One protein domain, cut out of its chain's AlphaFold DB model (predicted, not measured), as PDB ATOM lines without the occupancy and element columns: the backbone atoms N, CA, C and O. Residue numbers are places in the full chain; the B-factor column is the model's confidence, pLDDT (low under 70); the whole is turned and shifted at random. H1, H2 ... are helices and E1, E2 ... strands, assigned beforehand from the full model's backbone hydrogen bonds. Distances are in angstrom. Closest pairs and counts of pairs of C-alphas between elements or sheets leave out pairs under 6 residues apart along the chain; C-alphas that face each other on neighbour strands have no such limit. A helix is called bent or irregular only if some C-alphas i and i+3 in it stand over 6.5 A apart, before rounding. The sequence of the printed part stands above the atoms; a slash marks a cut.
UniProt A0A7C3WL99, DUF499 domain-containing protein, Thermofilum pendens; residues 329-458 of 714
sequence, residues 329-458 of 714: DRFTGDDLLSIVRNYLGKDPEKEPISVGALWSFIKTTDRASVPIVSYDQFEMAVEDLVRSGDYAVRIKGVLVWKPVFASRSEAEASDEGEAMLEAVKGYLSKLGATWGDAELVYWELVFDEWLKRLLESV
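This is residues 329 to 458 of the 714 residues of the protein "DUF499 domain-containing protein" of Thermofilum pendens (UniProt A0A7C3WL99). A small antiparallel sheet of three short strands forms the core, with H5 and the end of H3 over one face and H6 crossing the other, three layers in all. H1 and H2 lie beside H3 at one end of the long axis, and the small helix H4 lies at the other end. The printed part has 130 residues with six named helices and three named strands, in the order H1 H2 H3 E1 E2 H4 H5 E3 H6; the class is mostly helix. The sheet's order is E2 E1 E3. The whole is compact, with a radius of gyration of the C-alphas of 15.4 A, yet elongated in outline, spanning 50 by 28 by 26 A.

H1, residues 333 to 344, touches H3, residues 375 to 387, with residues 333 to 336 alone, about perpendicular at 74 degrees; their closest C-alphas, Gly 333 and Ala 381, are 4.4 A apart. H2, residues 355 to 364, is close to H3 but not clearly touching, the closest C-alphas, Trp 359 and Phe 378, being 7.6 A apart. E1, residues 391 to 395, and E2, residues 398 to 400, form a hairpin, with N 400 and O 393 within hydrogen-bond range at 2.8 A. E3, residues 438 to 442, is antiparallel to E1, with N 392 and O 441 at 2.8 A. Residues 353 to 354 pair antiparallel with residues 439 to 440 of E3. H4, residues 408 to 413, and H5, residues 416 to 430, meet only through their link. H3 and H5 touch at a steep tilt of 56 degrees, opposite ways, closest at the C-alphas of Arg 387 and Gly 417, 3.8 A apart. H5 runs along the strands at 8 degrees to E1 on the local plane, at a height over the sheet of 10.0 A. E2, H4, H5 and E3 form a split strand-helix-strand unit, two strands running the same way with E1 between them, and its crossover is right-handed. H6, residues 443 to 457, is on the opposite face from H5. Every O i to N i+4 pair is within hydrogen-bond range in H1, H2, H3, H4 and H5, and 9 of 11 are in H6.

H1 begins at C-alpha 333 (18.447, -1.718, 35.915) and is 15.7 A long; H2 is 14.1 A and H3 18.2 A. H5, 20.9 A, begins at C-alpha 416 (17.664, -5.252, 52.506). H6, 19.1 A, ends at C-alpha 457 (5.583, -20.130, 56.984); it is irregular, with C-alphas 445 and 448 7.7 A apart.

The C-alphas farthest apart, those of Asp 366 and Ser 409, are 51.3 A apart. The printed part has no cut, and no link is long. The mean pLDDT of the printed part is 90.1, and no printed residue is under 70.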
ATOM      1  N   ASP A 329      28.511   3.327  28.784       86.38
ATOM      2  CA  ASP A 329      29.549   3.406  29.825       86.38
ATOM      3  C   ASP A 329      29.193   2.603  31.078       86.38
ATOM      4  O   ASP A 329      30.066   2.037  31.740       86.38
ATOM      5  N   ARG A 330      27.898   2.574  31.398       88.00
ATOM      6  CA  ARG A 330      27.285   1.779  32.459       88.00
ATOM      7  C   ARG A 330      25.961   1.244  31.945       88.00
ATOM      8  O   ARG A 330      25.263   1.955  31.231       88.00
ATOM      9  N   PHE A 331      25.638   0.015  32.318       91.88
ATOM     10  CA  PHE A 331      24.364  -0.612  32.004       91.88
ATOM     11  C   PHE A 331      23.692  -0.983  33.321       91.88
ATOM     12  O   PHE A 331      24.230  -1.788  34.077       91.88
ATOM     13  N   THR A 332      22.580  -0.325  33.620       93.38
ATOM     14  CA  THR A 332      21.886  -0.379  34.912       93.38
ATOM     15  C   THR A 332      20.496  -0.995  34.771       93.38
ATOM     16  O   THR A 332      20.002  -1.216  33.661       93.38
ATOM     17  N   GLY A 333      19.832  -1.247  35.902       91.19
ATOM     18  CA  GLY A 333      18.447  -1.718  35.915       91.19
ATOM     19  C   GLY A 333      17.485  -0.821  35.123       91.19
ATOM     20  O   GLY A 333      16.640  -1.329  34.387       91.19
ATOM     21  N   ASP A 334      17.655   0.501  35.182       91.62
ATOM     22  CA  ASP A 334      16.813   1.451  34.442       91.62
ATOM     23  C   ASP A 334      16.987   1.323  32.922       91.62
ATOM     24  O   ASP A 334      16.007   1.385  32.171       91.62
ATOM     25  N   ASP A 335      18.215   1.070  32.454       92.56
ATOM     26  CA  ASP A 335      18.493   0.821  31.037       92.56
ATOM     27  C   ASP A 335      17.771  -0.445  30.559       92.56
ATOM     28  O   ASP A 335      17.157  -0.455  29.486       92.56
ATOM     29  N   LEU A 336      17.767  -1.494  31.385       93.25
ATOM     30  CA  LEU A 336      17.053  -2.742  31.122       93.25
ATOM     31  C   LEU A 336      15.533  -2.512  31.044       93.25
ATOM     32  O   LEU A 336      14.894  -2.955  30.083       93.25
ATOM     33  N   LEU A 337      14.952  -1.756  31.982       92.94
ATOM     34  CA  LEU A 337      13.528  -1.394  31.952       92.94
ATOM     35  C   LEU A 337      13.172  -0.535  30.733       92.94
ATOM     36  O   LEU A 337      12.106  -0.716  30.137       92.94
ATOM     37  N   SER A 338      14.067   0.364  30.317       91.69
ATOM     38  CA  SER A 338      13.880   1.168  29.107       91.69
ATOM     39  C   SER A 338      13.789   0.291  27.854       91.69
ATOM     40  O   SER A 338      12.955   0.546  26.988       91.69
ATOM     41  N   ILE A 339      14.577  -0.792  27.777       92.06
ATOM     42  CA  ILE A 339      14.531  -1.740  26.658       92.06
ATOM     43  C   ILE A 339      13.186  -2.469  26.631       92.06
ATOM     44  O   ILE A 339      12.575  -2.595  25.566       92.06
ATOM     45  N   VAL A 340      12.700  -2.912  27.791       91.31
ATOM     46  CA  VAL A 340      11.400  -3.587  27.915       91.31
ATOM     47  C   VAL A 340      10.261  -2.665  27.462       91.31
ATOM     48  O   VAL A 340       9.447  -3.061  26.626       91.31
ATOM     49  N   ARG A 341      10.249  -1.412  27.932       91.50
ATOM     50  CA  ARG A 341       9.223  -0.420  27.574       91.50
ATOM     51  C   ARG A 341       9.283  -0.033  26.096       91.50
ATOM     52  O   ARG A 341       8.282  -0.118  25.390       91.50
ATOM     53  N   ASN A 342      10.461   0.360  25.615       89.81
ATOM     54  CA  ASN A 342      10.616   0.992  24.302       89.81
ATOM     55  C   ASN A 342      10.644  -0.010  23.143       89.81
ATOM     56  O   ASN A 342      10.200   0.324  22.047       89.81
ATOM     57  N   TYR A 343      11.177  -1.218  23.359       87.00
ATOM     58  CA  TYR A 343      11.384  -2.189  22.280       87.00
ATOM     59  C   TYR A 343      10.487  -3.419  22.363       87.00
ATOM     60  O   TYR A 343      10.109  -3.945  21.318       87.00
ATOM     61  N   LEU A 344      10.134  -3.882  23.566       87.50
ATOM     62  CA  LEU A 344       9.181  -4.988  23.721       87.50
ATOM     63  C   LEU A 344       7.730  -4.502  23.829       87.50
ATOM     64  O   LEU A 344       6.822  -5.318  23.687       87.50
ATOM     65  N   GLY A 345       7.507  -3.201  24.053       86.44
ATOM     66  CA  GLY A 345       6.171  -2.614  24.186       86.44
ATOM     67  C   GLY A 345       5.415  -3.108  25.419       86.44
ATOM     68  O   GLY A 345       4.188  -3.066  25.436       86.44
ATOM     69  N   LYS A 346       6.144  -3.614  26.420       90.19
ATOM     70  CA  LYS A 346       5.583  -4.154  27.658       90.19
ATOM     71  C   LYS A 346       5.689  -3.140  28.780       90.19
ATOM     72  O   LYS A 346       6.670  -2.401  28.866       90.19
ATOM     73  N   ASP A 347       4.706  -3.159  29.668       90.06
ATOM     74  CA  ASP A 347       4.745  -2.374  30.896       90.06
ATOM     75  C   ASP A 347       5.353  -3.225  32.028       90.06
ATOM     76  O   ASP A 347       4.702  -4.169  32.483       90.06
ATOM     77  N   PRO A 348       6.589  -2.936  32.487       89.69
ATOM     78  CA  PRO A 348       7.276  -3.756  33.486       89.69
ATOM     79  C   PRO A 348       6.582  -3.758  34.857       89.69
ATOM     80  O   PRO A 348       6.833  -4.649  35.663       89.69
ATOM     81  N   GLU A 349       5.685  -2.799  35.117       90.56
ATOM     82  CA  GLU A 349       4.899  -2.732  36.357       90.56
ATOM     83  C   GLU A 349       3.637  -3.608  36.305       90.56
ATOM     84  O   GLU A 349       3.050  -3.921  37.339       90.56
ATOM     85  N   LYS A 350       3.217  -4.034  35.106       90.12
ATOM     86  CA  LYS A 350       1.996  -4.833  34.889       90.12
ATOM     87  C   LYS A 350       2.274  -6.237  34.373       90.12
ATOM     88  O   LYS A 350       1.467  -7.137  34.597       90.12
ATOM     89  N   GLU A 351       3.391  -6.434  33.683       91.25
ATOM     90  CA  GLU A 351       3.747  -7.697  33.045       91.25
ATOM     91  C   GLU A 351       5.062  -8.268  33.599       91.25
ATOM     92  O   GLU A 351       6.051  -7.542  33.707       91.25
ATOM     93  N   PRO A 352       5.123  -9.584  33.885       92.12
ATOM     94  CA  PRO A 352       6.368 -10.264  34.226       92.12
ATOM     95  C   PRO A 352       7.435 -10.149  33.129       92.12
ATOM     96  O   PRO A 352       7.164 -10.331  31.936       92.12
ATOM     97  N   ILE A 353       8.682  -9.938  33.547       94.38
ATOM     98  CA  ILE A 353       9.854  -9.883  32.674       94.38
ATOM     99  C   ILE A 353      10.596 -11.216  32.774       94.38
ATOM    100  O   ILE A 353      11.221 -11.517  33.789       94.38
ATOM    101  N   SER A 354      10.565 -12.014  31.706       94.19
ATOM    102  CA  SER A 354      11.419 -13.204  31.595       94.19
ATOM    103  C   SER A 354      12.852 -12.779  31.282       94.19
ATOM    104  O   SER A 354      13.124 -12.250  30.200       94.19
ATOM    105  N   VAL A 355      13.770 -13.020  32.220       94.19
ATOM    106  CA  VAL A 355      15.175 -12.592  32.120       94.19
ATOM    107  C   VAL A 355      15.872 -13.286  30.947       94.19
ATOM    108  O   VAL A 355      16.529 -12.626  30.141       94.19
ATOM    109  N   GLY A 356      15.667 -14.596  30.770       92.50
ATOM    110  CA  GLY A 356      16.247 -15.348  29.651       92.50
ATOM    111  C   GLY A 356      15.729 -14.909  28.277       92.50
ATOM    112  O   GLY A 356      16.511 -14.778  27.329       92.50
ATOM    113  N   ALA A 357      14.426 -14.631  28.159       92.44
ATOM    114  CA  ALA A 357      13.846 -14.128  26.913       92.44
ATOM    115  C   ALA A 357      14.349 -12.715  26.588       92.44
ATOM    116  O   ALA A 357      14.652 -12.418  25.431       92.44
ATOM    117  N   LEU A 358      14.481 -11.862  27.608       93.75
ATOM    118  CA  LEU A 358      15.027 -10.520  27.456       93.75
ATOM    119  C   LEU A 358      16.489 -10.556  27.006       93.75
ATOM    120  O   LEU A 358      16.845  -9.857  26.058       93.75
ATOM    121  N   TRP A 359      17.316 -11.405  27.620       93.88
ATOM    122  CA  TRP A 359      18.700 -11.581  27.188       93.88
ATOM    123  C   TRP A 359      18.788 -12.070  25.741       93.88
ATOM    124  O   TRP A 359      19.516 -11.494  24.931       93.88
ATOM    125  N   SER A 360      17.991 -13.082  25.376       91.56
ATOM    126  CA  SER A 360      17.918 -13.554  23.987       91.56
ATOM    127  C   SER A 360      17.526 -12.434  23.031       91.56
ATOM    128  O   SER A 360      18.133 -12.312  21.967       91.56
ATOM    129  N   PHE A 361      16.560 -11.588  23.398       92.00
ATOM    130  CA  PHE A 361      16.171 -10.438  22.588       92.00
ATOM    131  C   PHE A 361      17.321  -9.442  22.422       92.00
ATOM    132  O   PHE A 361      17.640  -9.076  21.292       92.00
ATOM    133  N   ILE A 362      17.983  -9.048  23.515       91.12
ATOM    134  CA  ILE A 362      19.134  -8.136  23.470       91.12
ATOM    135  C   ILE A 362      20.215  -8.708  22.555       91.12
ATOM    136  O   ILE A 362      20.699  -8.001  21.680       91.12
ATOM    137  N   LYS A 363      20.536  -9.997  22.683       89.25
ATOM    138  CA  LYS A 363      21.556 -10.679  21.881       89.25
ATOM    139  C   LYS A 363      21.192 -10.810  20.399       89.25
ATOM    140  O   LYS A 363      22.069 -10.677  19.547       89.25
ATOM    141  N   THR A 364      19.929 -11.091  20.074       86.38
ATOM    142  CA  THR A 364      19.528 -11.557  18.729       86.38
ATOM    143  C   THR A 364      18.622 -10.603  17.949       86.38
ATOM    144  O   THR A 364      18.120 -10.944  16.878       86.38
ATOM    145  N   THR A 365      18.408  -9.383  18.438       84.00
ATOM    146  CA  THR A 365      17.561  -8.413  17.733       84.00
ATOM    147  C   THR A 365      18.304  -7.694  16.608       84.00
ATOM    148  O   THR A 365      19.369  -7.112  16.802       84.00
ATOM    149  N   ASP A 366      17.705  -7.690  15.418       75.81
ATOM    150  CA  ASP A 366      18.098  -6.841  14.290       75.81
ATOM    151  C   ASP A 366      17.078  -5.727  14.015       75.81
ATOM    152  O   ASP A 366      17.330  -4.866  13.178       75.81
ATOM    153  N   ARG A 367      15.941  -5.700  14.724       77.19
ATOM    154  CA  ARG A 367      14.827  -4.760  14.482       77.19
ATOM    155  C   ARG A 367      14.848  -3.527  15.373       77.19
ATOM    156  O   ARG A 367      14.111  -2.582  15.117       77.19
ATOM    157  N   ALA A 368      15.674  -3.539  16.411       82.00
ATOM    158  CA  ALA A 368      15.749  -2.496  17.421       82.00
ATOM    159  C   ALA A 368      17.182  -1.976  17.570       82.00
ATOM    160  O   ALA A 368      18.151  -2.689  17.312       82.00
ATOM    161  N   SER A 369      17.322  -0.724  18.010       84.62
ATOM    162  CA  SER A 369      18.622  -0.111  18.294       84.62
ATOM    163  C   SER A 369      19.042  -0.361  19.744       84.62
ATOM    164  O   SER A 369      19.221   0.570  20.524       84.62
ATOM    165  N   VAL A 370      19.168  -1.635  20.110       89.75
ATOM    166  CA  VAL A 370      19.590  -2.049  21.456       89.75
ATOM    167  C   VAL A 370      21.113  -1.878  21.595       89.75
ATOM    168  O   VAL A 370      21.828  -2.080  20.604       89.75
ATOM    169  N   PRO A 371      21.636  -1.486  22.772       91.38
ATOM    170  CA  PRO A 371      23.076  -1.428  23.017       91.38
ATOM    171  C   PRO A 371      23.761  -2.801  22.899       91.38
ATOM    172  O   PRO A 371      23.118  -3.851  22.974       91.38
ATOM    173  N   ILE A 372      25.080  -2.783  22.705       92.25
ATOM    174  CA  ILE A 372      25.954  -3.957  22.805       92.25
ATOM    175  C   ILE A 372      26.467  -4.018  24.246       92.25
ATOM    176  O   ILE A 372      27.145  -3.096  24.693       92.25
ATOM    177  N   VAL A 373      26.139  -5.094  24.959       92.75
ATOM    178  CA  VAL A 373      26.509  -5.316  26.366       92.75
ATOM    179  C   VAL A 373      26.967  -6.759  26.568       92.75
ATOM    180  O   VAL A 373      26.525  -7.651  25.839       92.75
ATOM    181  N   SER A 374      27.868  -6.994  27.527       92.25
ATOM    182  CA  SER A 374      28.248  -8.357  27.929       92.25
ATOM    183  C   SER A 374      27.166  -9.019  28.780       92.25
ATOM    184  O   SER A 374      26.306  -8.336  29.343       92.25
ATOM    185  N   TYR A 375      27.206 -10.352  28.886       91.50
ATOM    186  CA  TYR A 375      26.268 -11.052  29.763       91.50
ATOM    187  C   TYR A 375      26.473 -10.655  31.229       91.50
ATOM    188  O   TYR A 375      25.496 -10.426  31.932       91.50
ATOM    189  N   ASP A 376      27.723 -10.462  31.654       91.06
ATOM    190  CA  ASP A 376      28.047 -10.003  33.010       91.06
ATOM    191  C   ASP A 376      27.425  -8.630  33.316       91.06
ATOM    192  O   ASP A 376      26.832  -8.432  34.373       91.06
ATOM    193  N   GLN A 377      27.502  -7.680  32.374       92.19
ATOM    194  CA  GLN A 377      26.865  -6.367  32.527       92.19
ATOM    195  C   GLN A 377      25.339  -6.481  32.597       92.19
ATOM    196  O   GLN A 377      24.697  -5.774  33.372       92.19
ATOM    197  N   PHE A 378      24.754  -7.369  31.791       94.31
ATOM    198  CA  PHE A 378      23.325  -7.652  31.838       94.31
ATOM    199  C   PHE A 378      22.907  -8.266  33.180       94.31
ATOM    200  O   PHE A 378      21.922  -7.823  33.764       94.31
ATOM    201  N   GLU A 379      23.659  -9.243  33.688       93.38
ATOM    202  CA  GLU A 379      23.409  -9.862  34.988       93.38
ATOM    203  C   GLU A 379      23.487  -8.819  36.103       93.38
ATOM    204  O   GLU A 379      22.554  -8.718  36.891       93.38
ATOM    205  N   MET A 380      24.512  -7.960  36.108       93.50
ATOM    206  CA  MET A 380      24.614  -6.857  37.070       93.50
ATOM    207  C   MET A 380      23.395  -5.923  37.035       93.50
ATOM    208  O   MET A 380      22.883  -5.559  38.089       93.50
ATOM    209  N   ALA A 381      22.878  -5.584  35.851       95.25
ATOM    210  CA  ALA A 381      21.666  -4.772  35.729       95.25
ATOM    211  C   ALA A 381      20.413  -5.486  36.275       95.25
ATOM    212  O   ALA A 381      19.533  -4.845  36.851       95.25
ATOM    213  N   VAL A 382      20.327  -6.812  36.125       95.50
ATOM    214  CA  VAL A 382      19.274  -7.627  36.753       95.50
ATOM    215  C   VAL A 382      19.429  -7.627  38.274       95.50
ATOM    216  O   VAL A 382      18.442  -7.431  38.981       95.50
ATOM    217  N   GLU A 383      20.650  -7.794  38.788       94.56
ATOM    218  CA  GLU A 383      20.929  -7.717  40.225       94.56
ATOM    219  C   GLU A 383      20.542  -6.353  40.805       94.56
ATOM    220  O   GLU A 383      19.953  -6.304  41.881       94.56
ATOM    221  N   ASP A 384      20.803  -5.260  40.087       94.31
ATOM    222  CA  ASP A 384      20.415  -3.910  40.505       94.31
ATOM    223  C   ASP A 384      18.892  -3.771  40.652       94.31
ATOM    224  O   ASP A 384      18.408  -3.204  41.636       94.31
ATOM    225  N   LEU A 385      18.112  -4.357  39.733       94.38
ATOM    226  CA  LEU A 385      16.651  -4.400  39.859       94.38
ATOM    227  C   LEU A 385      16.198  -5.222  41.066       94.38
ATOM    228  O   LEU A 385      15.240  -4.841  41.736       94.38
ATOM    229  N   VAL A 386      16.887  -6.317  41.384       93.62
ATOM    230  CA  VAL A 386      16.599  -7.119  42.582       93.62
ATOM    231  C   VAL A 386      16.943  -6.340  43.856       93.62
ATOM    232  O   VAL A 386      16.126  -6.306  44.775       93.62
ATOM    233  N   ARG A 387      18.090  -5.646  43.891       93.44
ATOM    234  CA  ARG A 387      18.521  -4.804  45.023       93.44
ATOM    235  C   ARG A 387      17.555  -3.652  45.304       93.44
ATOM    236  O   ARG A 387      17.378  -3.292  46.462       93.44
ATOM    237  N   SER A 388      16.893  -3.102  44.281       91.06
ATOM    238  CA  SER A 388      15.867  -2.057  44.466       91.06
ATOM    239  C   SER A 388      14.684  -2.520  45.336       91.06
ATOM    240  O   SER A 388      13.982  -1.716  45.954       91.06
ATOM    241  N   GLY A 389      14.430  -3.835  45.370       87.75
ATOM    242  CA  GLY A 389      13.282  -4.446  46.031       87.75
ATOM    243  C   GLY A 389      11.936  -4.164  45.352       87.75
ATOM    244  O   GLY A 389      10.897  -4.542  45.904       87.75
ATOM    245  N   ASP A 390      11.910  -3.465  44.213       91.50
ATOM    246  CA  ASP A 390      10.688  -3.167  43.446       91.50
ATOM    247  C   ASP A 390      10.237  -4.359  42.593       91.50
ATOM    248  O   ASP A 390       9.066  -4.479  42.230       91.50
ATOM    249  N   TYR A 391      11.145  -5.296  42.337       94.00
ATOM    250  CA  TYR A 391      10.854  -6.520  41.609       94.00
ATOM    251  C   TYR A 391      11.064  -7.732  42.508       94.00
ATOM    252  O   TYR A 391      12.133  -7.941  43.075       94.00
ATOM    253  N   ALA A 392      10.029  -8.554  42.622       93.88
ATOM    254  CA  ALA A 392      10.125  -9.904  43.143       93.88
ATOM    255  C   ALA A 392      10.721 -10.837  42.088       93.88
ATOM    256  O   ALA A 392      10.497 -10.659  40.890       93.88
ATOM    257  N   VAL A 393      11.424 -11.873  42.538       95.38
ATOM    258  CA  VAL A 393      12.033 -12.866  41.652       95.38
ATOM    259  C   VAL A 393      11.271 -14.176  41.774       95.38
ATOM    260  O   VAL A 393      11.139 -14.736  42.864       95.38
ATOM    261  N   ARG A 394      10.777 -14.691  40.651       93.81
ATOM    262  CA  ARG A 394      10.167 -16.018  40.566       93.81
ATOM    263  C   ARG A 394      11.111 -16.966  39.834       93.81
ATOM    264  O   ARG A 394      11.480 -16.712  38.693       93.81
ATOM    265  N   ILE A 395      11.482 -18.072  40.477       92.31
ATOM    266  CA  ILE A 395      12.386 -19.093  39.924       92.31
ATOM    267  C   ILE A 395      11.679 -20.443  40.003       92.31
ATOM    268  O   ILE A 395      11.396 -20.928  41.098       92.31
ATOM    269  N   LYS A 396      11.369 -21.056  38.853       84.94
ATOM    270  CA  LYS A 396      10.685 -22.370  38.772       84.94
ATOM    271  C   LYS A 396       9.440 -22.475  39.686       84.94
ATOM    272  O   LYS A 396       9.199 -23.505  40.306       84.94
ATOM    273  N   GLY A 397       8.662 -21.393  39.794       82.75
ATOM    274  CA  GLY A 397       7.447 -21.312  40.624       82.75
ATOM    275  C   GLY A 397       7.660 -20.893  42.086       82.75
ATOM    276  O   GLY A 397       6.690 -20.545  42.757       82.75
ATOM    277  N   VAL A 398       8.903 -20.853  42.577       86.12
ATOM    278  CA  VAL A 398       9.230 -20.306  43.903       86.12
ATOM    279  C   VAL A 398       9.310 -18.788  43.804       86.12
ATOM    280  O   VAL A 398      10.067 -18.260  42.991       86.12
ATOM    281  N   LEU A 399       8.523 -18.090  44.620       91.44
ATOM    282  CA  LEU A 399       8.498 -16.632  44.692       91.44
ATOM    283  C   LEU A 399       9.384 -16.157  45.844       91.44
ATOM    284  O   LEU A 399       9.140 -16.515  46.995       91.44
ATOM    285  N   VAL A 400      10.375 -15.329  45.529       91.38
ATOM    286  CA  VAL A 400      11.272 -14.699  46.495       91.38
ATOM    287  C   VAL A 400      11.099 -13.192  46.394       91.38
ATOM    288  O   VAL A 400      11.354 -12.579  45.358       91.38
ATOM    289  N   TRP A 401      10.653 -12.591  47.486       91.88
ATOM    290  CA  TRP A 401      10.544 -11.149  47.628       91.88
ATOM    291  C   TRP A 401      10.772 -10.792  49.091       91.88
ATOM    292  O   TRP A 401      10.323 -11.548  49.946       91.88
ATOM    293  N   LYS A 402      11.478  -9.683  49.331       90.25
ATOM    294  CA  LYS A 402      11.783  -9.055  50.628       90.25
ATOM    295  C   LYS A 402      12.311  -9.991  51.751       90.25
ATOM    296  O   LYS A 402      11.613 -10.903  52.192       90.25
ATOM    297  N   PRO A 403      13.525  -9.759  52.286       90.81
ATOM    298  CA  PRO A 403      14.092 -10.604  53.337       90.81
ATOM    299  C   PRO A 403      13.376 -10.417  54.684       90.81
ATOM    300  O   PRO A 403      12.812  -9.360  54.968       90.81
ATOM    301  N   VAL A 404      13.434 -11.450  55.531       88.94
ATOM    302  CA  VAL A 404      12.986 -11.402  56.931       88.94
ATOM    303  C   VAL A 404      14.163 -11.751  57.830       88.94
ATOM    304  O   VAL A 404      14.711 -12.849  57.735       88.94
ATOM    305  N   PHE A 405      14.542 -10.822  58.701       89.44
ATOM    306  CA  PHE A 405      15.702 -10.952  59.582       89.44
ATOM    307  C   PHE A 405      15.359 -11.703  60.877       89.44
ATOM    308  O   PHE A 405      14.200 -11.762  61.297       89.44
ATOM    309  N   ALA A 406      16.355 -12.286  61.547       85.69
ATOM    310  CA  ALA A 406      16.123 -13.054  62.769       85.69
ATOM    311  C   ALA A 406      15.817 -12.164  63.980       85.69
ATOM    312  O   ALA A 406      15.197 -12.631  64.934       85.69
ATOM    313  N   SER A 407      16.242 -10.897  63.950       86.56
ATOM    314  CA  SER A 407      16.007  -9.930  65.021       86.56
ATOM    315  C   SER A 407      15.942  -8.492  64.505       86.56
ATOM    316  O   SER A 407      16.372  -8.191  63.391       86.56
ATOM    317  N   ARG A 408      15.457  -7.577  65.354       84.75
ATOM    318  CA  ARG A 408      15.435  -6.137  65.068       84.75
ATOM    319  C   ARG A 408      16.829  -5.573  64.791       84.75
ATOM    320  O   ARG A 408      17.010  -4.856  63.814       84.75
ATOM    321  N   SER A 409      17.804  -5.900  65.639       85.50
ATOM    322  CA  SER A 409      19.168  -5.378  65.512       85.50
ATOM    323  C   SER A 409      19.809  -5.790  64.188       85.50
ATOM    324  O   SER A 409      20.512  -5.002  63.565       85.50
ATOM    325  N   GLU A 410      19.537  -7.016  63.738       87.62
ATOM    326  CA  GLU A 410      19.988  -7.510  62.438       87.62
ATOM    327  C   GLU A 410      19.286  -6.783  61.286       87.62
ATOM    328  O   GLU A 410      19.950  -6.372  60.337       87.62
ATOM    329  N   ALA A 411      17.972  -6.560  61.389       83.81
ATOM    330  CA  ALA A 411      17.223  -5.805  60.391       83.81
ATOM    331  C   ALA A 411      17.752  -4.373  60.244       83.81
ATOM    332  O   ALA A 411      17.980  -3.909  59.131       83.81
ATOM    333  N   GLU A 412      17.984  -3.663  61.348       84.06
ATOM    334  CA  GLU A 412      18.500  -2.291  61.320       84.06
ATOM    335  C   GLU A 412      19.909  -2.221  60.707       84.06
ATOM    336  O   GLU A 412      20.155  -1.345  59.877       84.06
ATOM    337  N   ALA A 413      20.791  -3.168  61.047       86.44
ATOM    338  CA  ALA A 413      22.176  -3.197  60.574       86.44
ATOM    339  C   ALA A 413      22.348  -3.670  59.117       86.44
ATOM    340  O   ALA A 413      23.339  -3.310  58.483       86.44
ATOM    341  N   SER A 414      21.421  -4.476  58.594       87.50
ATOM    342  CA  SER A 414      21.560  -5.117  57.278       87.50
ATOM    343  C   SER A 414      20.998  -4.273  56.131       87.50
ATOM    344  O   SER A 414      19.997  -3.562  56.287       87.50
ATOM    345  N   ASP A 415      21.604  -4.401  54.952       88.25
ATOM    346  CA  ASP A 415      21.061  -3.882  53.693       88.25
ATOM    347  C   ASP A 415      20.011  -4.864  53.143       88.25
ATOM    348  O   ASP A 415      20.313  -6.028  52.874       88.25
ATOM    349  N   GLU A 416      18.759  -4.412  53.007       87.00
ATOM    350  CA  GLU A 416      17.664  -5.252  52.506       87.00
ATOM    351  C   GLU A 416      17.882  -5.700  51.055       87.00
ATOM    352  O   GLU A 416      17.496  -6.816  50.705       87.00
ATOM    353  N   GLY A 417      18.491  -4.848  50.225       88.88
ATOM    354  CA  GLY A 417      18.733  -5.128  48.815       88.88
ATOM    355  C   GLY A 417      19.779  -6.221  48.633       88.88
ATOM    356  O   GLY A 417      19.548  -7.179  47.893       88.88
ATOM    357  N   GLU A 418      20.894  -6.134  49.365       92.06
ATOM    358  CA  GLU A 418      21.925  -7.181  49.342       92.06
ATOM    359  C   GLU A 418      21.429  -8.484  49.973       92.06
ATOM    360  O   GLU A 418      21.606  -9.554  49.392       92.06
ATOM    361  N   ALA A 419      20.710  -8.417  51.098       91.56
ATOM    362  CA  ALA A 419      20.123  -9.609  51.711       91.56
ATOM    363  C   ALA A 419      19.109 -10.303  50.777       91.56
ATOM    364  O   ALA A 419      19.052 -11.534  50.713       91.56
ATOM    365  N   MET A 420      18.325  -9.530  50.014       93.12
ATOM    366  CA  MET A 420      17.432 -10.074  48.989       93.12
ATOM    367  C   MET A 420      18.214 -10.760  47.867       93.12
ATOM    368  O   MET A 420      17.870 -11.878  47.475       93.12
ATOM    369  N   LEU A 421      19.267 -10.119  47.360       93.75
ATOM    370  CA  LEU A 421      20.095 -10.669  46.294       93.75
ATOM    371  C   LEU A 421      20.790 -11.969  46.723       93.75
ATOM    372  O   LEU A 421      20.764 -12.953  45.979       93.75
ATOM    373  N   GLU A 422      21.366 -12.008  47.925       93.00
ATOM    374  CA  GLU A 422      21.980 -13.212  48.489       93.00
ATOM    375  C   GLU A 422      20.968 -14.351  48.633       93.00
ATOM    376  O   GLU A 422      21.262 -15.493  48.264       93.00
ATOM    377  N   ALA A 423      19.748 -14.051  49.093       90.69
ATOM    378  CA  ALA A 423      18.679 -15.038  49.166       90.69
ATOM    379  C   ALA A 423      18.353 -15.607  47.776       90.69
ATOM    380  O   ALA A 423      18.296 -16.827  47.612       90.69
ATOM    381  N   VAL A 424      18.199 -14.749  46.760       92.88
ATOM    382  CA  VAL A 424      17.928 -15.162  45.373       92.88
ATOM    383  C   VAL A 424      19.065 -16.025  44.813       92.88
ATOM    384  O   VAL A 424      18.796 -17.112  44.296       92.88
ATOM    385  N   LYS A 425      20.334 -15.626  44.983       92.25
ATOM    386  CA  LYS A 425      21.510 -16.434  44.591       92.25
ATOM    387  C   LYS A 425      21.550 -17.783  45.319       92.25
ATOM    388  O   LYS A 425      21.854 -18.823  44.723       92.25
ATOM    389  N   GLY A 426      21.176 -17.797  46.597       91.75
ATOM    390  CA  GLY A 426      21.004 -19.011  47.388       91.75
ATOM    391  C   GLY A 426      19.922 -19.939  46.824       91.75
ATOM    392  O   GLY A 426      20.102 -21.155  46.805       91.75
ATOM    393  N   TYR A 427      18.813 -19.397  46.318       89.75
ATOM    394  CA  TYR A 427      17.766 -20.188  45.662       89.75
ATOM    395  C   TYR A 427      18.186 -20.695  44.279       89.75
ATOM    396  O   TYR A 427      17.960 -21.869  43.982       89.75
ATOM    397  N   LEU A 428      18.837 -19.863  43.459       90.44
ATOM    398  CA  LEU A 428      19.372 -20.265  42.153       90.44
ATOM    399  C   LEU A 428      20.336 -21.451  42.290       90.44
ATOM    400  O   LEU A 428      20.163 -22.468  41.617       90.44
ATOM    401  N   SER A 429      21.282 -21.368  43.232       90.88
ATOM    402  CA  SER A 429      22.241 -22.449  43.498       90.88
ATOM    403  C   SER A 429      21.566 -23.730  44.006       90.88
ATOM    404  O   SER A 429      21.843 -24.808  43.481       90.88
ATOM    405  N   LYS A 430      20.626 -23.634  44.960       90.25
ATOM    406  CA  LYS A 430      19.860 -24.793  45.469       90.25
ATOM    407  C   LYS A 430      19.042 -25.500  44.386       90.25
ATOM    408  O   LYS A 430      18.890 -26.717  44.437       90.25
ATOM    409  N   LEU A 431      18.499 -24.752  43.427       87.94
ATOM    410  CA  LEU A 431      17.635 -25.274  42.362       87.94
ATOM    411  C   LEU A 431      18.397 -25.641  41.077       87.94
ATOM    412  O   LEU A 431      17.757 -26.031  40.089       87.94
ATOM    413  N   GLY A 432      19.728 -25.480  41.067       86.94
ATOM    414  CA  GLY A 432      20.562 -25.635  39.872       86.94
ATOM    415  C   GLY A 432      20.059 -24.787  38.700       86.94
ATOM    416  O   GLY A 432      20.022 -25.265  37.569       86.94
ATOM    417  N   ALA A 433      19.550 -23.591  38.992       89.00
ATOM    418  CA  ALA A 433      18.960 -22.671  38.028       89.00
ATOM    419  C   ALA A 433      19.916 -21.507  37.744       89.00
ATOM    420  O   ALA A 433      20.796 -21.194  38.546       89.00
ATOM    421  N   THR A 434      19.720 -20.856  36.604       90.19
ATOM    422  CA  THR A 434      20.454 -19.647  36.210       90.19
ATOM    423  C   THR A 434      19.521 -18.442  36.196       90.19
ATOM    424  O   THR A 434      18.300 -18.599  36.230       90.19
ATOM    425  N   TRP A 435      20.067 -17.230  36.086       90.19
ATOM    426  CA  TRP A 435      19.245 -16.034  35.872       90.19
ATOM    427  C   TRP A 435      18.354 -16.134  34.631       90.19
ATOM    428  O   TRP A 435      17.273 -15.557  34.622       90.19
ATOM    429  N   GLY A 436      18.733 -16.924  33.621       89.00
ATOM    430  CA  GLY A 436      17.886 -17.185  32.455       89.00
ATOM    431  C   GLY A 436      16.546 -17.857  32.787       89.00
ATOM    432  O   GLY A 436      15.580 -17.661  32.052       89.00
ATOM    433  N   ASP A 437      16.470 -18.586  33.905       90.38
ATOM    434  CA  ASP A 437      15.261 -19.267  34.389       90.38
ATOM    435  C   ASP A 437      14.382 -18.378  35.290       90.38
ATOM    436  O   ASP A 437      13.342 -18.827  35.780       90.38
ATOM    437  N   ALA A 438      14.818 -17.144  35.564       94.19
ATOM    438  CA  ALA A 438      14.138 -16.228  36.466       94.19
ATOM    439  C   ALA A 438      13.129 -15.327  35.734       94.19
ATOM    440  O   ALA A 438      13.338 -14.882  34.599       94.19
ATOM    441  N   GLU A 439      12.045 -15.005  36.434       95.06
ATOM    442  CA  GLU A 439      11.103 -13.953  36.064       95.06
ATOM    443  C   GLU A 439      11.143 -12.840  37.110       95.06
ATOM    444  O   GLU A 439      11.015 -13.104  38.308       95.06
ATOM    445  N   LEU A 440      11.284 -11.597  36.657       95.44
ATOM    446  CA  LEU A 440      11.101 -10.421  37.500       95.44
ATOM    447  C   LEU A 440       9.636 -10.000  37.430       95.44
ATOM    448  O   LEU A 440       9.090  -9.808  36.343       95.44
ATOM    449  N   VAL A 441       8.991  -9.862  38.583       94.88
ATOM    450  CA  VAL A 441       7.585  -9.467  38.684       94.88
ATOM    451  C   VAL A 441       7.484  -8.273  39.609       94.88
ATOM    452  O   VAL A 441       8.015  -8.308  40.716       94.88
ATOM    453  N   TYR A 442       6.799  -7.221  39.171       95.38
ATOM    454  CA  TYR A 442       6.613  -6.038  40.000       95.38
ATOM    455  C   TYR A 442       5.913  -6.388  41.319       95.38
ATOM    456  O   TYR A 442       4.945  -7.157  41.348       95.38
ATOM    457  N   TRP A 443       6.437  -5.851  42.421       93.38
ATOM    458  CA  TRP A 443       6.092  -6.286  43.774       93.38
ATOM    459  C   TRP A 443       4.592  -6.185  44.092       93.38
ATOM    460  O   TRP A 443       4.047  -7.057  44.771       93.38
ATOM    461  N   GLU A 444       3.896  -5.169  43.569       92.25
ATOM    462  CA  GLU A 444       2.465  -4.964  43.833       92.25
ATOM    463  C   GLU A 444       1.594  -6.120  43.337       92.25
ATOM    464  O   GLU A 444       0.589  -6.446  43.977       92.25
ATOM    465  N   LEU A 445       1.998  -6.756  42.232       91.62
ATOM    466  CA  LEU A 445       1.270  -7.860  41.603       91.62
ATOM    467  C   LEU A 445       1.372  -9.159  42.405       91.62
ATOM    468  O   LEU A 445       0.515 -10.029  42.281       91.62
ATOM    469  N   VAL A 446       2.428  -9.306  43.210       92.44
ATOM    470  CA  VAL A 446       2.711 -10.534  43.965       92.44
ATOM    471  C   VAL A 446       2.562 -10.366  45.473       92.44
ATOM    472  O   VAL A 446       2.637 -11.358  46.197       92.44
ATOM    473  N   PHE A 447       2.330  -9.141  45.953       91.44
ATOM    474  CA  PHE A 447       2.282  -8.813  47.376       91.44
ATOM    475  C   PHE A 447       1.337  -9.725  48.164       91.44
ATOM    476  O   PHE A 447       1.721 -10.280  49.191       91.44
ATOM    477  N   ASP A 448       0.104  -9.894  47.683       87.94
ATOM    478  CA  ASP A 448      -0.942 -10.604  48.422       87.94
ATOM    479  C   ASP A 448      -0.659 -12.120  48.490       87.94
ATOM    480  O   ASP A 448      -0.818 -12.743  49.543       87.94
ATOM    481  N   GLU A 449      -0.171 -12.710  47.391       89.94
ATOM    482  CA  GLU A 449       0.271 -14.113  47.338       89.94
ATOM    483  C   GLU A 449       1.473 -14.344  48.258       89.94
ATOM    484  O   GLU A 449       1.507 -15.309  49.029       89.94
ATOM    485  N   TRP A 450       2.454 -13.446  48.183       92.50
ATOM    486  CA  TRP A 450       3.662 -13.508  48.987       92.50
ATOM    487  C   TRP A 450       3.355 -13.392  50.479       92.50
ATOM    488  O   TRP A 450       3.806 -14.236  51.252       92.50
ATOM    489  N   LEU A 451       2.552 -12.403  50.890       88.31
ATOM    490  CA  LEU A 451       2.262 -12.156  52.301       88.31
ATOM    491  C   LEU A 451       1.528 -13.348  52.914       88.31
ATOM    492  O   LEU A 451       1.856 -13.775  54.020       88.31
ATOM    493  N   LYS A 452       0.573 -13.929  52.180       86.81
ATOM    494  CA  LYS A 452      -0.140 -15.129  52.621       86.81
ATOM    495  C   LYS A 452       0.825 -16.293  52.873       86.81
ATOM    496  O   LYS A 452       0.795 -16.874  53.956       86.81
ATOM    497  N   ARG A 453       1.713 -16.591  51.916       85.94
ATOM    498  CA  ARG A 453       2.721 -17.656  52.061       85.94
ATOM    499  C   ARG A 453       3.691 -17.380  53.202       85.94
ATOM    500  O   ARG A 453       4.015 -18.291  53.960       85.94
ATOM    501  N   LEU A 454       4.131 -16.130  53.341       86.56
ATOM    502  CA  LEU A 454       5.029 -15.738  54.415       86.56
ATOM    503  C   LEU A 454       4.374 -16.001  55.773       86.56
ATOM    504  O   LEU A 454       4.969 -16.687  56.597       86.56
ATOM    505  N   LEU A 455       3.135 -15.541  55.974       82.81
ATOM    506  CA  LEU A 455       2.385 -15.723  57.221       82.81
ATOM    507  C   LEU A 455       2.098 -17.193  57.557       82.81
ATOM    508  O   LEU A 455       2.066 -17.528  58.741       82.81
ATOM    509  N   GLU A 456       1.905 -18.049  56.550       82.56
ATOM    510  CA  GLU A 456       1.774 -19.507  56.710       82.56
ATOM    511  C   GLU A 456       3.103 -20.173  57.114       82.56
ATOM    512  O   GLU A 456       3.095 -21.181  57.820       82.56
ATOM    513  N   SER A 457       4.239 -19.604  56.701       80.94
ATOM    514  CA  SER A 457       5.583 -20.130  56.984       80.94
ATOM    515  C   SER A 457       6.203 -19.650  58.304       80.94
ATOM    516  O   SER A 457       7.247 -20.168  58.705       80.94
ATOM    517  N   VAL A 458       5.586 -18.676  58.989       80.62
ATOM    518  CA  VAL A 458       6.098 -18.145  60.264       80.62
ATOM    519  C   VAL A 458       6.073 -19.243  61.343       80.62
ATOM    520  O   VAL A 458       5.008 -19.809  61.605       80.62
TER     521      VAL A 458